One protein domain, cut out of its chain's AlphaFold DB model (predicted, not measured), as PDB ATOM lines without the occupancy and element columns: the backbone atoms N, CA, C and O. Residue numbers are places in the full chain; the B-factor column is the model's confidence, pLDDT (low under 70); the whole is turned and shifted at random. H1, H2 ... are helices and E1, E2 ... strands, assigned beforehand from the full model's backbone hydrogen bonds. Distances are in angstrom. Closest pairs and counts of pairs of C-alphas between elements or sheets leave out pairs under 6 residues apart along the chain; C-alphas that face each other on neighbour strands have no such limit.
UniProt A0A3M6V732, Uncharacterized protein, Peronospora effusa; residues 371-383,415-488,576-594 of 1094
ATOM      1  N   SER A 371       2.180 -23.117 -20.442       71.88
ATOM      2  CA  SER A 371       1.303 -22.408 -19.506       71.88
ATOM      3  C   SER A 371       2.102 -21.686 -18.418       71.88
ATOM      4  O   SER A 371       3.082 -22.219 -17.892       71.88
ATOM      5  N   THR A 372       1.631 -20.513 -18.010       79.56
ATOM      6  CA  THR A 372       2.172 -19.739 -16.883       79.56
ATOM      7  C   THR A 372       1.630 -20.222 -15.533       79.56
ATOM      8  O   THR A 372       0.546 -20.800 -15.463       79.56
ATOM      9  N   ILE A 373       2.369 -19.976 -14.444       81.81
ATOM     10  CA  ILE A 373       1.927 -20.278 -13.070       81.81
ATOM     11  C   ILE A 373       1.005 -19.149 -12.585       81.81
ATOM     12  O   ILE A 373       1.459 -18.024 -12.391       81.81
ATOM     13  N   GLU A 374      -0.278 -19.451 -12.372       82.00
ATOM     14  CA  GLU A 374      -1.301 -18.493 -11.919       82.00
ATOM     15  C   GLU A 374      -1.241 -18.262 -10.401       82.00
ATOM     16  O   GLU A 374      -1.431 -17.143  -9.919       82.00
ATOM     17  N   SER A 375      -0.983 -19.317  -9.619       82.81
ATOM     18  CA  SER A 375      -0.868 -19.209  -8.160       82.81
ATOM     19  C   SER A 375      -0.072 -20.347  -7.520       82.81
ATOM     20  O   SER A 375       0.062 -21.442  -8.074       82.81
ATOM     21  N   ILE A 376       0.440 -20.072  -6.316       84.19
ATOM     22  CA  ILE A 376       1.038 -21.059  -5.410       84.19
ATOM     23  C   ILE A 376       0.271 -21.024  -4.087       84.19
ATOM     24  O   ILE A 376       0.020 -19.947  -3.540       84.19
ATOM     25  N   GLN A 377      -0.115 -22.202  -3.598       84.50
ATOM     26  CA  GLN A 377      -0.939 -22.391  -2.403       84.50
ATOM     27  C   GLN A 377      -0.307 -23.419  -1.455       84.50
ATOM     28  O   GLN A 377       0.388 -24.329  -1.906       84.50
ATOM     29  N   ILE A 378      -0.570 -23.309  -0.150       83.81
ATOM     30  CA  ILE A 378      -0.244 -24.347   0.846       83.81
ATOM     31  C   ILE A 378      -1.542 -24.847   1.479       83.81
ATOM     32  O   ILE A 378      -2.322 -24.041   1.994       83.81
ATOM     33  N   LEU A 379      -1.737 -26.165   1.458       80.88
ATOM     34  CA  LEU A 379      -2.856 -26.888   2.069       80.88
ATOM     35  C   LEU A 379      -2.335 -27.752   3.231       80.88
ATOM     36  O   LEU A 379      -1.194 -28.202   3.170       80.88
ATOM     37  N   ASP A 380      -3.150 -28.004   4.259       77.75
ATOM     38  CA  ASP A 380      -2.856 -28.950   5.357       77.75
ATOM     39  C   ASP A 380      -3.898 -30.083   5.345       77.75
ATOM     40  O   ASP A 380      -5.102 -29.824   5.307       77.75
ATOM     41  N   GLU A 381      -3.442 -31.337   5.339       63.75
ATOM     42  CA  GLU A 381      -4.265 -32.525   5.063       63.75
ATOM     43  C   GLU A 381      -4.889 -33.156   6.330       63.75
ATOM     44  O   GLU A 381      -5.564 -34.180   6.241       63.75
ATOM     45  N   LYS A 382      -4.709 -32.557   7.522       52.84
ATOM     46  CA  LYS A 382      -5.257 -33.075   8.796       52.84
ATOM     47  C   LYS A 382      -6.036 -32.050   9.642       52.84
ATOM     48  O   LYS A 382      -5.436 -31.330  10.436       52.84
ATOM     49  N   LYS A 383      -7.377 -32.139   9.634       41.19
ATOM     50  CA  LYS A 383      -8.172 -32.267  10.883       41.19
ATOM     51  C   LYS A 383      -9.630 -32.703  10.633       41.19
ATOM     52  O   LYS A 383     -10.474 -31.898  10.256       41.19
ATOM     53  N   VAL A 415      -6.422 -22.953   3.191       49.78
ATOM     54  CA  VAL A 415      -5.292 -22.354   2.467       49.78
ATOM     55  C   VAL A 415      -4.521 -21.450   3.428       49.78
ATOM     56  O   VAL A 415      -5.079 -20.474   3.924       49.78
ATOM     57  N   PHE A 416      -3.252 -21.764   3.697       50.34
ATOM     58  CA  PHE A 416      -2.428 -21.006   4.654       50.34
ATOM     59  C   PHE A 416      -1.697 -19.816   4.022       50.34
ATOM     60  O   PHE A 416      -1.515 -18.787   4.664       50.34
ATOM     61  N   VAL A 417      -1.296 -19.944   2.756       56.41
ATOM     62  CA  VAL A 417      -0.681 -18.879   1.949       56.41
ATOM     63  C   VAL A 417      -1.217 -19.002   0.524       56.41
ATOM     64  O   VAL A 417      -1.363 -20.117   0.024       56.41
ATOM     65  N   SER A 418      -1.502 -17.870  -0.124       49.81
ATOM     66  CA  SER A 418      -1.895 -17.794  -1.536       49.81
ATOM     67  C   SER A 418      -1.276 -16.554  -2.185       49.81
ATOM     68  O   SER A 418      -1.870 -15.475  -2.170       49.81
ATOM     69  N   THR A 419      -0.091 -16.695  -2.777       55.84
ATOM     70  CA  THR A 419       0.538 -15.612  -3.548       55.84
ATOM     71  C   THR A 419      -0.055 -15.564  -4.956       55.84
ATOM     72  O   THR A 419       0.200 -16.457  -5.767       55.84
ATOM     73  N   ARG A 420      -0.845 -14.522  -5.239       50.53
ATOM     74  CA  ARG A 420      -1.455 -14.245  -6.548       50.53
ATOM     75  C   ARG A 420      -0.813 -13.012  -7.198       50.53
ATOM     76  O   ARG A 420      -1.275 -11.906  -6.962       50.53
ATOM     77  N   THR A 421       0.236 -13.245  -7.987       47.53
ATOM     78  CA  THR A 421       0.694 -12.480  -9.173       47.53
ATOM     79  C   THR A 421       1.963 -13.153  -9.697       47.53
ATOM     80  O   THR A 421       2.887 -13.352  -8.911       47.53
ATOM     81  N   ASP A 422       1.993 -13.486 -10.990       53.28
ATOM     82  CA  ASP A 422       3.144 -13.878 -11.824       53.28
ATOM     83  C   ASP A 422       4.413 -14.340 -11.075       53.28
ATOM     84  O   ASP A 422       5.373 -13.586 -10.892       53.28
ATOM     85  N   VAL A 423       4.448 -15.615 -10.666       60.62
ATOM     86  CA  VAL A 423       5.637 -16.191 -10.017       60.62
ATOM     87  C   VAL A 423       6.738 -16.422 -11.055       60.62
ATOM     88  O   VAL A 423       6.768 -17.443 -11.742       60.62
ATOM     89  N   ALA A 424       7.658 -15.462 -11.156       61.91
ATOM     90  CA  ALA A 424       8.790 -15.518 -12.071       61.91
ATOM     91  C   ALA A 424       9.724 -16.705 -11.766       61.91
ATOM     92  O   ALA A 424      10.297 -16.807 -10.674       61.91
ATOM     93  N   VAL A 425       9.907 -17.575 -12.764       72.19
ATOM     94  CA  VAL A 425      10.840 -18.712 -12.732       72.19
ATOM     95  C   VAL A 425      12.249 -18.223 -12.365       72.19
ATOM     96  O   VAL A 425      12.707 -17.191 -12.845       72.19
ATOM     97  N   GLY A 426      12.916 -18.949 -11.468       66.75
ATOM     98  CA  GLY A 426      14.186 -18.584 -10.837       66.75
ATOM     99  C   GLY A 426      14.044 -17.930  -9.454       66.75
ATOM    100  O   GLY A 426      14.991 -17.973  -8.670       66.75
ATOM    101  N   SER A 427      12.874 -17.383  -9.102       73.88
ATOM    102  CA  SER A 427      12.684 -16.644  -7.841       73.88
ATOM    103  C   SER A 427      12.465 -17.570  -6.629       73.88
ATOM    104  O   SER A 427      11.636 -18.481  -6.701       73.88
ATOM    105  N   PRO A 428      13.156 -17.359  -5.490       77.75
ATOM    106  CA  PRO A 428      12.898 -18.094  -4.253       77.75
ATOM    107  C   PRO A 428      11.709 -17.511  -3.473       77.75
ATOM    108  O   PRO A 428      11.728 -16.360  -3.043       77.75
ATOM    109  N   LEU A 429      10.697 -18.341  -3.230       82.56
ATOM    110  CA  LEU A 429       9.555 -18.062  -2.364       82.56
ATOM    111  C   LEU A 429       9.845 -18.569  -0.942       82.56
ATOM    112  O   LEU A 429      10.094 -19.760  -0.747       82.56
ATOM    113  N   LEU A 430       9.796 -17.680   0.054       82.06
ATOM    114  CA  LEU A 430       9.943 -18.048   1.466       82.06
ATOM    115  C   LEU A 430       8.626 -18.620   2.010       82.06
ATOM    116  O   LEU A 430       7.625 -17.916   2.118       82.06
ATOM    117  N   LEU A 431       8.662 -19.888   2.399       83.62
ATOM    118  CA  LEU A 431       7.592 -20.619   3.068       83.62
ATOM    119  C   LEU A 431       7.910 -20.680   4.566       83.62
ATOM    120  O   LEU A 431       9.014 -21.080   4.949       83.62
ATOM    121  N   GLN A 432       6.963 -20.282   5.413       79.75
ATOM    122  CA  GLN A 432       7.141 -20.236   6.867       79.75
ATOM    123  C   GLN A 432       6.307 -21.316   7.565       79.75
ATOM    124  O   GLN A 432       5.279 -21.738   7.038       79.75
ATOM    125  N   ASP A 433       6.777 -21.768   8.730       76.56
ATOM    126  CA  ASP A 433       6.068 -22.655   9.667       76.56
ATOM    127  C   ASP A 433       5.455 -23.940   9.063       76.56
ATOM    128  O   ASP A 433       4.430 -24.448   9.529       76.56
ATOM    129  N   LEU A 434       6.114 -24.505   8.043       81.31
ATOM    130  CA  LEU A 434       5.644 -25.700   7.341       81.31
ATOM    131  C   LEU A 434       5.507 -26.914   8.270       81.31
ATOM    132  O   LEU A 434       6.279 -27.098   9.218       81.31
ATOM    133  N   ARG A 435       4.573 -27.807   7.929       82.06
ATOM    134  CA  ARG A 435       4.309 -29.070   8.634       82.06
ATOM    135  C   ARG A 435       4.417 -30.277   7.705       82.06
ATOM    136  O   ARG A 435       4.279 -30.152   6.491       82.06
ATOM    137  N   ARG A 436       4.630 -31.470   8.269       78.62
ATOM    138  CA  ARG A 436       4.678 -32.741   7.516       78.62
ATOM    139  C   ARG A 436       3.377 -33.053   6.778       78.62
ATOM    140  O   ARG A 436       3.442 -33.616   5.692       78.62
ATOM    141  N   SER A 437       2.240 -32.670   7.358       77.31
ATOM    142  CA  SER A 437       0.891 -32.828   6.799       77.31
ATOM    143  C   SER A 437       0.529 -31.795   5.728       77.31
ATOM    144  O   SER A 437      -0.565 -31.865   5.173       77.31
ATOM    145  N   MET A 438       1.413 -30.834   5.437       83.75
ATOM    146  CA  MET A 438       1.161 -29.826   4.414       83.75
ATOM    147  C   MET A 438       1.633 -30.270   3.031       83.75
ATOM    148  O   MET A 438       2.655 -30.949   2.883       83.75
ATOM    149  N   SER A 439       0.927 -29.812   2.001       84.94
ATOM    150  CA  SER A 439       1.346 -29.919   0.607       84.94
ATOM    151  C   SER A 439       1.245 -28.571  -0.110       84.94
ATOM    152  O   SER A 439       0.301 -27.799   0.066       84.94
ATOM    153  N   LEU A 440       2.271 -28.270  -0.909       87.44
ATOM    154  CA  LEU A 440       2.346 -27.074  -1.740       87.44
ATOM    155  C   LEU A 440       1.764 -27.382  -3.121       87.44
ATOM    156  O   LEU A 440       2.162 -28.362  -3.753       87.44
ATOM    157  N   VAL A 441       0.842 -26.546  -3.591       86.44
ATOM    158  CA  VAL A 441       0.156 -26.695  -4.878       86.44
ATOM    159  C   VAL A 441       0.516 -25.529  -5.794       86.44
ATOM    160  O   VAL A 441       0.250 -24.376  -5.459       86.44
ATOM    161  N   LEU A 442       1.086 -25.827  -6.963       87.25
ATOM    162  CA  LEU A 442       1.167 -24.895  -8.093       87.25
ATOM    163  C   LEU A 442      -0.098 -25.054  -8.946       87.25
ATOM    164  O   LEU A 442      -0.511 -26.190  -9.203       87.25
ATOM    165  N   ARG A 443      -0.673 -23.947  -9.422       86.00
ATOM    166  CA  ARG A 443      -1.761 -23.934 -10.416       86.00
ATOM    167  C   ARG A 443      -1.324 -23.173 -11.664       86.00
ATOM    168  O   ARG A 443      -0.689 -22.125 -11.547       86.00
ATOM    169  N   PHE A 444      -1.674 -23.695 -12.831       84.94
ATOM    170  CA  PHE A 444      -1.295 -23.168 -14.138       84.94
ATOM    171  C   PHE A 444      -2.489 -22.553 -14.877       84.94
ATOM    172  O   PHE A 444      -3.641 -22.907 -14.632       84.94
ATOM    173  N   SER A 445      -2.208 -21.634 -15.803       81.50
ATOM    174  CA  SER A 445      -3.216 -20.920 -16.604       81.50
ATOM    175  C   SER A 445      -3.976 -21.792 -17.614       81.50
ATOM    176  O   SER A 445      -4.897 -21.313 -18.275       81.50
ATOM    177  N   ASP A 446      -3.628 -23.074 -17.724       74.62
ATOM    178  CA  ASP A 446      -4.292 -24.066 -18.563       74.62
ATOM    179  C   ASP A 446      -5.100 -25.107 -17.763       74.62
ATOM    180  O   ASP A 446      -5.486 -26.120 -18.340       74.62
ATOM    181  N   ASP A 447      -5.397 -24.815 -16.489       76.44
ATOM    182  CA  ASP A 447      -6.014 -25.683 -15.465       76.44
ATOM    183  C   ASP A 447      -5.079 -26.754 -14.862       76.44
ATOM    184  O   ASP A 447      -5.455 -27.425 -13.893       76.44
ATOM    185  N   GLY A 448      -3.834 -26.857 -15.345       79.38
ATOM    186  CA  GLY A 448      -2.836 -27.787 -14.823       79.38
ATOM    187  C   GLY A 448      -2.463 -27.549 -13.353       79.38
ATOM    188  O   GLY A 448      -2.470 -26.418 -12.850       79.38
ATOM    189  N   ARG A 449      -2.105 -28.620 -12.633       83.12
ATOM    190  CA  ARG A 449      -1.749 -28.576 -11.206       83.12
ATOM    191  C   ARG A 449      -0.554 -29.456 -10.839       83.12
ATOM    192  O   ARG A 449      -0.383 -30.562 -11.339       83.12
ATOM    193  N   VAL A 450       0.248 -28.986  -9.886       83.06
ATOM    194  CA  VAL A 450       1.385 -29.733  -9.320       83.06
ATOM    195  C   VAL A 450       1.291 -29.727  -7.805       83.06
ATOM    196  O   VAL A 450       1.418 -28.668  -7.198       83.06
ATOM    197  N   GLN A 451       1.141 -30.899  -7.186       85.81
ATOM    198  CA  GLN A 451       1.147 -31.051  -5.729       85.81
ATOM    199  C   GLN A 451       2.494 -31.604  -5.236       85.81
ATOM    200  O   GLN A 451       3.008 -32.612  -5.731       85.81
ATOM    201  N   VAL A 452       3.073 -30.945  -4.233       84.75
ATOM    202  CA  VAL A 452       4.364 -31.289  -3.629       84.75
ATOM    203  C   VAL A 452       4.201 -31.379  -2.107       84.75
ATOM    204  O   VAL A 452       4.212 -30.350  -1.434       84.75
ATOM    205  N   PRO A 453       4.061 -32.591  -1.532       86.38
ATOM    206  CA  PRO A 453       4.019 -32.774  -0.081       86.38
ATOM    207  C   PRO A 453       5.279 -32.209   0.581       86.38
ATOM    208  O   PRO A 453       6.392 -32.584   0.200       86.38
ATOM    209  N   CYS A 454       5.127 -31.336   1.578       83.81
ATOM    210  CA  CYS A 454       6.236 -30.615   2.205       83.81
ATOM    211  C   CYS A 454       7.223 -31.563   2.908       83.81
ATOM    212  O   CYS A 454       8.421 -31.286   2.945       83.81
ATOM    213  N   GLN A 455       6.778 -32.749   3.344       81.00
ATOM    214  CA  GLN A 455       7.666 -33.821   3.812       81.00
ATOM    215  C   GLN A 455       8.755 -34.205   2.783       81.00
ATOM    216  O   GLN A 455       9.853 -34.597   3.181       81.00
ATOM    217  N   ARG A 456       8.512 -34.062   1.467       78.50
ATOM    218  CA  ARG A 456       9.533 -34.330   0.435       78.50
ATOM    219  C   ARG A 456      10.670 -33.307   0.425       78.50
ATOM    220  O   ARG A 456      11.737 -33.651  -0.078       78.50
ATOM    221  N   PHE A 457      10.500 -32.115   1.001       84.94
ATOM    222  CA  PHE A 457      11.584 -31.131   1.104       84.94
ATOM    223  C   PHE A 457      12.752 -31.666   1.952       84.94
ATOM    224  O   PHE A 457      13.902 -31.442   1.596       84.94
ATOM    225  N   LEU A 458      12.478 -32.493   2.974       75.69
ATOM    226  CA  LEU A 458      13.512 -33.200   3.746       75.69
ATOM    227  C   LEU A 458      14.306 -34.225   2.916       75.69
ATOM    228  O   LEU A 458      15.484 -34.435   3.178       75.69
ATOM    229  N   LYS A 459      13.673 -34.893   1.937       73.06
ATOM    230  CA  LYS A 459      14.328 -35.925   1.106       73.06
ATOM    231  C   LYS A 459      15.177 -35.324  -0.023       73.06
ATOM    232  O   LYS A 459      16.062 -35.996  -0.543       73.06
ATOM    233  N   HIS A 460      14.905 -34.078  -0.404       70.50
ATOM    234  CA  HIS A 460      15.558 -33.387  -1.517       70.50
ATOM    235  C   HIS A 460      16.084 -32.004  -1.096       70.50
ATOM    236  O   HIS A 460      16.002 -31.043  -1.856       70.50
ATOM    237  N   GLU A 461      16.601 -31.882   0.129       82.44
ATOM    238  CA  GLU A 461      17.117 -30.616   0.654       82.44
ATOM    239  C   GLU A 461      18.318 -30.137  -0.191       82.44
ATOM    240  O   GLU A 461      19.314 -30.838  -0.336       82.44
ATOM    241  N   GLY A 462      18.193 -28.967  -0.830       72.62
ATOM    242  CA  GLY A 462      19.166 -28.418  -1.790       72.62
ATOM    243  C   GLY A 462      19.121 -29.025  -3.200       72.62
ATOM    244  O   GLY A 462      19.449 -28.346  -4.180       72.62
ATOM    245  N   VAL A 463      18.660 -30.266  -3.331       74.69
ATOM    246  CA  VAL A 463      18.605 -31.001  -4.600       74.69
ATOM    247  C   VAL A 463      17.390 -30.560  -5.424       74.69
ATOM    248  O   VAL A 463      16.275 -30.441  -4.918       74.69
ATOM    249  N   ALA A 464      17.600 -30.313  -6.719       75.56
ATOM    250  CA  ALA A 464      16.508 -30.024  -7.644       75.56
ATOM    251  C   ALA A 464      15.853 -31.331  -8.131       75.56
ATOM    252  O   ALA A 464      16.547 -32.313  -8.386       75.56
ATOM    253  N   PHE A 465      14.528 -31.352  -8.272       70.94
ATOM    254  CA  PHE A 465      13.765 -32.510  -8.743       70.94
ATOM    255  C   PHE A 465      12.587 -32.092  -9.629       70.94
ATOM    256  O   PHE A 465      12.039 -31.004  -9.477       70.94
ATOM    257  N   TYR A 466      12.172 -32.980 -10.533       75.94
ATOM    258  CA  TYR A 466      11.018 -32.755 -11.404       75.94
ATOM    259  C   TYR A 466       9.685 -33.139 -10.744       75.94
ATOM    260  O   TYR A 466       9.598 -34.085  -9.949       75.94
ATOM    261  N   ARG A 467       8.615 -32.444 -11.140       74.69
ATOM    262  CA  ARG A 467       7.210 -32.834 -10.923       74.69
ATOM    263  C   ARG A 467       6.419 -32.678 -12.221       74.69
ATOM    264  O   ARG A 467       6.728 -31.780 -12.988       74.69
ATOM    265  N   LEU A 468       5.436 -33.543 -12.452       72.25
ATOM    266  CA  LEU A 468       4.568 -33.522 -13.637       72.25
ATOM    267  C   LEU A 468       3.350 -32.607 -13.411       72.25
ATOM    268  O   LEU A 468       2.877 -32.530 -12.273       72.25
ATOM    269  N   VAL A 469       2.896 -31.906 -14.456       71.75
ATOM    270  CA  VAL A 469       1.790 -30.928 -14.417       71.75
ATOM    271  C   VAL A 469       0.473 -31.615 -14.774       71.75
ATOM    272  O   VAL A 469      -0.033 -31.529 -15.894       71.75
ATOM    273  N   LEU A 470      -0.096 -32.278 -13.768       70.56
ATOM    274  CA  LEU A 470      -1.328 -33.044 -13.902       70.56
ATOM    275  C   LEU A 470      -2.470 -32.161 -14.422       70.56
ATOM    276  O   LEU A 470      -2.550 -30.979 -14.086       70.56
ATOM    277  N   ASP A 471      -3.364 -32.753 -15.216       67.12
ATOM    278  CA  ASP A 471      -4.586 -32.136 -15.756       67.12
ATOM    279  C   ASP A 471      -4.363 -30.999 -16.781       67.12
ATOM    280  O   ASP A 471      -5.329 -30.537 -17.388       67.12
ATOM    281  N   GLY A 472      -3.115 -30.589 -17.045       63.44
ATOM    282  CA  GLY A 472      -2.778 -29.551 -18.025       63.44
ATOM    283  C   GLY A 472      -3.098 -29.927 -19.480       63.44
ATOM    284  O   GLY A 472      -3.162 -31.101 -19.862       63.44
ATOM    285  N   LYS A 473      -3.264 -28.903 -20.325       62.91
ATOM    286  CA  LYS A 473      -3.582 -29.020 -21.763       62.91
ATOM    287  C   LYS A 473      -2.358 -29.430 -22.586       62.91
ATOM    288  O   LYS A 473      -2.507 -30.046 -23.640       62.91
ATOM    289  N   ARG A 474      -1.147 -29.135 -22.094       62.59
ATOM    290  CA  ARG A 474       0.126 -29.649 -22.625       62.59
ATOM    291  C   ARG A 474       0.803 -30.529 -21.561       62.59
ATOM    292  O   ARG A 474       0.871 -30.100 -20.417       62.59
ATOM    293  N   PRO A 475       1.350 -31.712 -21.901       60.59
ATOM    294  CA  PRO A 475       2.104 -32.521 -20.943       60.59
ATOM    295  C   PRO A 475       3.424 -31.817 -20.578       60.59
ATOM    296  O   PRO A 475       4.198 -31.429 -21.464       60.59
ATOM    297  N   MET A 476       3.677 -31.598 -19.286       68.19
ATOM    298  CA  MET A 476       4.738 -30.700 -18.808       68.19
ATOM    299  C   MET A 476       5.375 -31.184 -17.503       68.19
ATOM    300  O   MET A 476       4.793 -31.925 -16.715       68.19
ATOM    301  N   ARG A 477       6.606 -30.732 -17.251       69.19
ATOM    302  CA  ARG A 477       7.321 -30.953 -15.994       69.19
ATOM    303  C   ARG A 477       7.928 -29.663 -15.453       69.19
ATOM    304  O   ARG A 477       8.402 -28.813 -16.202       69.19
ATOM    305  N   VAL A 478       7.935 -29.544 -14.131       77.19
ATOM    306  CA  VAL A 478       8.438 -28.386 -13.388       77.19
ATOM    307  C   VAL A 478       9.743 -28.748 -12.694       77.19
ATOM    308  O   VAL A 478       9.768 -29.632 -11.833       77.19
ATOM    309  N   LEU A 479      10.806 -28.038 -13.063       79.25
ATOM    310  CA  LEU A 479      12.042 -27.863 -12.304       79.25
ATOM    311  C   LEU A 479      11.767 -27.266 -10.918       79.25
ATOM    312  O   LEU A 479      11.501 -26.071 -10.870       79.25
ATOM    313  N   VAL A 480      11.831 -28.008  -9.807       85.00
ATOM    314  CA  VAL A 480      11.688 -27.421  -8.456       85.00
ATOM    315  C   VAL A 480      12.871 -27.742  -7.541       85.00
ATOM    316  O   VAL A 480      13.467 -28.812  -7.630       85.00
ATOM    317  N   ARG A 481      13.208 -26.822  -6.632       87.69
ATOM    318  CA  ARG A 481      14.214 -26.994  -5.568       87.69
ATOM    319  C   ARG A 481      13.671 -26.435  -4.253       87.69
ATOM    320  O   ARG A 481      12.995 -25.409  -4.258       87.69
ATOM    321  N   ALA A 482      14.004 -27.079  -3.135       88.38
ATOM    322  CA  ALA A 482      13.716 -26.577  -1.791       88.38
ATOM    323  C   ALA A 482      14.991 -26.567  -0.928       88.38
ATOM    324  O   ALA A 482      15.741 -27.541  -0.914       88.38
ATOM    325  N   THR A 483      15.240 -25.483  -0.195       87.62
ATOM    326  CA  THR A 483      16.339 -25.348   0.784       87.62
ATOM    327  C   THR A 483      15.795 -24.833   2.110       87.62
ATOM    328  O   THR A 483      14.808 -24.100   2.125       87.62
ATOM    329  N   ARG A 484      16.425 -25.162   3.244       85.38
ATOM    330  CA  ARG A 484      16.060 -24.518   4.516       85.38
ATOM    331  C   ARG A 484      16.336 -23.023   4.448       85.38
ATOM    332  O   ARG A 484      17.419 -22.597   4.046       85.38
ATOM    333  N   ALA A 485      15.381 -22.224   4.909       77.06
ATOM    334  CA  ALA A 485      15.619 -20.813   5.141       77.06
ATOM    335  C   ALA A 485      16.453 -20.676   6.423       77.06
ATOM    336  O   ALA A 485      15.972 -20.945   7.525       77.06
ATOM    337  N   VAL A 486      17.720 -20.276   6.284       63.81
ATOM    338  CA  VAL A 486      18.627 -20.080   7.424       63.81
ATOM    339  C   VAL A 486      18.207 -18.831   8.198       63.81
ATOM    340  O   VAL A 486      18.748 -17.738   8.015       63.81
ATOM    341  N   SER A 487      17.246 -18.993   9.106       47.19
ATOM    342  CA  SER A 487      16.987 -18.014  10.152       47.19
ATOM    343  C   SER A 487      18.244 -17.879  11.008       47.19
ATOM    344  O   SER A 487      18.479 -18.672  11.921       47.19
ATOM    345  N   ARG A 488      19.034 -16.829  10.751       39.75
ATOM    346  CA  ARG A 488      20.005 -16.295  11.711       39.75
ATOM    347  C   ARG A 488      19.244 -15.812  12.951       39.75
ATOM    348  O   ARG A 488      19.049 -14.612  13.138       39.75
ATOM    349  N   LEU A 576       8.312 -28.697  10.247       75.38
ATOM    350  CA  LEU A 576       9.400 -28.645   9.259       75.38
ATOM    351  C   LEU A 576      10.159 -27.307   9.268       75.38
ATOM    352  O   LEU A 576      11.277 -27.249   8.750       75.38
ATOM    353  N   GLY A 577       9.576 -26.252   9.846       80.81
ATOM    354  CA  GLY A 577      10.165 -24.914   9.905       80.81
ATOM    355  C   GLY A 577      10.117 -24.154   8.579       80.81
ATOM    356  O   GLY A 577       9.236 -24.373   7.748       80.81
ATOM    357  N   ASN A 578      11.072 -23.240   8.394       84.62
ATOM    358  CA  ASN A 578      11.085 -22.288   7.283       84.62
ATOM    359  C   ASN A 578      11.933 -22.797   6.107       84.62
ATOM    360  O   ASN A 578      13.061 -23.263   6.296       84.62
ATOM    361  N   TRP A 579      11.414 -22.662   4.887       86.88
ATOM    362  CA  TRP A 579      12.016 -23.177   3.653       86.88
ATOM    363  C   TRP A 579      11.930 -22.153   2.525       86.88
ATOM    364  O   TRP A 579      10.909 -21.501   2.352       86.88
ATOM    365  N   ASN A 580      12.976 -22.052   1.713       86.62
ATOM    366  CA  ASN A 580      12.927 -21.374   0.425       86.62
ATOM    367  C   ASN A 580      12.572 -22.405  -0.653       86.62
ATOM    368  O   ASN A 580      13.247 -23.429  -0.776       86.62
ATOM    369  N   PHE A 581      11.535 -22.134  -1.437       87.56
ATOM    370  CA  PHE A 581      11.102 -22.954  -2.566       87.56
ATOM    371  C   PHE A 581      11.292 -22.182  -3.873       87.56
ATOM    372  O   PHE A 581      10.873 -21.033  -3.982       87.56
ATOM    373  N   THR A 582      11.904 -22.806  -4.876       84.56
ATOM    374  CA  THR A 582      12.197 -22.172  -6.169       84.56
ATOM    375  C   THR A 582      11.724 -23.062  -7.308       84.56
ATOM    376  O   THR A 582      12.136 -24.220  -7.403       84.56
ATOM    377  N   VAL A 583      10.918 -22.501  -8.214       84.56
ATOM    378  CA  VAL A 583      10.711 -23.070  -9.551       84.56
ATOM    379  C   VAL A 583      11.896 -22.647 -10.414       84.56
ATOM    380  O   VAL A 583      12.111 -21.458 -10.612       84.56
ATOM    381  N   LEU A 584      12.687 -23.605 -10.886       80.56
ATOM    382  CA  LEU A 584      13.906 -23.396 -11.672       80.56
ATOM    383  C   LEU A 584      13.661 -23.430 -13.186       80.56
ATOM    384  O   LEU A 584      14.365 -22.743 -13.917       80.56
ATOM    385  N   ALA A 585      12.696 -24.228 -13.652       73.69
ATOM    386  CA  ALA A 585      12.392 -24.402 -15.073       73.69
ATOM    387  C   ALA A 585      10.952 -24.893 -15.292       73.69
ATOM    388  O   ALA A 585      10.372 -25.551 -14.423       73.69
ATOM    389  N   LEU A 586      10.409 -24.618 -16.480       71.69
ATOM    390  CA  LEU A 586       9.201 -25.241 -17.022       71.69
ATOM    391  C   LEU A 586       9.569 -25.904 -18.348       71.69
ATOM    392  O   LEU A 586      10.118 -25.255 -19.235       71.69
ATOM    393  N   GLU A 587       9.277 -27.192 -18.476       63.84
ATOM    394  CA  GLU A 587       9.683 -28.008 -19.617       63.84
ATOM    395  C   GLU A 587       8.497 -28.814 -20.146       63.84
ATOM    396  O   GLU A 587       7.647 -29.270 -19.382       63.84
ATOM    397  N   ALA A 588       8.457 -29.049 -21.456       60.41
ATOM    398  CA  ALA A 588       7.553 -30.045 -22.019       60.41
ATOM    399  C   ALA A 588       7.972 -31.457 -21.564       60.41
ATOM    400  O   ALA A 588       9.153 -31.723 -21.338       60.41
ATOM    401  N   SER A 589       7.009 -32.367 -21.421       54.72
ATOM    402  CA  SER A 589       7.256 -33.729 -20.942       54.72
ATOM    403  C   SER A 589       6.525 -34.765 -21.788       54.72
ATOM    404  O   SER A 589       5.437 -34.510 -22.293       54.72
ATOM    405  N   GLU A 590       7.093 -35.963 -21.920       49.06
ATOM    406  CA  GLU A 590       6.424 -37.080 -22.603       49.06
ATOM    407  C   GLU A 590       5.440 -37.836 -21.690       49.06
ATOM    408  O   GLU A 590       4.623 -38.623 -22.161       49.06
ATOM    409  N   SER A 591       5.513 -37.613 -20.374       40.25
ATOM    410  CA  SER A 591       4.996 -38.538 -19.357       40.25
ATOM    411  C   SER A 591       3.470 -38.571 -19.169       40.25
ATOM    412  O   SER A 591       2.989 -39.412 -18.410       40.25
ATOM    413  N   GLU A 592       2.701 -37.673 -19.796       41.19
ATOM    414  CA  GLU A 592       1.307 -37.401 -19.382       41.19
ATOM    415  C   GLU A 592       0.214 -37.658 -20.430       41.19
ATOM    416  O   GLU A 592      -0.946 -37.815 -20.046       41.19
ATOM    417  N   ARG A 593       0.527 -37.819 -21.728       42.69
ATOM    418  CA  ARG A 593      -0.515 -38.210 -22.712       42.69
ATOM    419  C   ARG A 593      -1.095 -39.610 -22.469       42.69
ATOM    420  O   ARG A 593      -2.187 -39.896 -22.940       42.69
ATOM    421  N   LEU A 594      -0.420 -40.435 -21.669       40.00
ATOM    422  CA  LEU A 594      -0.922 -41.714 -21.149       40.00
ATOM    423  C   LEU A 594      -1.968 -41.573 -20.022       40.00
ATOM    424  O   LEU A 594      -2.426 -42.591 -19.511       40.00
TER     425      LEU A 594
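AT A GLANCE: This is residues 371 to 383, 415 to 488 and 576 to 594 of the 1094 residues of an uncharacterized protein of Peronospora effusa (UniProt A0A3M6V732). Two four-stranded sheets stand face to face as a sandwich, tilted and with strands somewhat crossed, and a short helix, H1, is on the second sheet. The first sheet has the order E2 E1 E4 E5; the second, strongly twisted, has E3 E8 E7 E6; both are antiparallel. The printed part has 106 residues, mostly strand, in the order E1 E2 E3 E4 E5 H1 E6 E7 E8 for its named elements. It is compact, with a radius of gyration of the C-alphas of 13.4 A and spans of 42 by 30 by 27 A.

HOW THE PARTS SIT: E1, residues 373 to 380, neighbours E2, residues 415 to 419 (N 416 to O 378, 3.0 A), and E4, residues 438 to 444 (N 377 to O 441, 2.9 A). E4 and E5, residues 449 to 453, form a hairpin; N 442 and O 450 are 2.9 A apart. E3, residues 428 to 435, bends by 66 degrees at residue 432 and neighbours E8, residues 576 to 588, with N 431 and O 579 2.8 A apart. E8 neighbours E7, residues 476 to 484, with N 481 and O 582 2.9 A apart. E6, residues 464 to 468, forms a hairpin with E7; N 465 and O 480 are 2.8 A apart. Between the sheets, the closest C-alphas of E5 and E6 are Val 450 and Leu 468, 6.6 A. H1, residues 455 to 459, has a height over the second sheet of 7.8 A; 0 of 1 O i to N i+4 pairs but 2 of 2 O i to N i+3 pairs are within hydrogen-bond range.

IN THESE COORDINATES: E1 begins at C-alpha 373 (1.927, -20.278, -13.070) and is 20.9 A long. E7 is 26.7 A long. E8, 31.4 A, ends at C-alpha 588 (7.553, -30.045, -22.019).

THE WHOLE: The farthest C-alphas, Arg 488 and Leu 594, are 46.5 A apart. Cuts leave C-alphas 383 and 415 13.3 A apart, and 488 and 576 16.5 A. No link printed whole is long. Mean pLDDT of the printed part is 72.7; residues 415 to 424 and 587 to 594 are among those under 70.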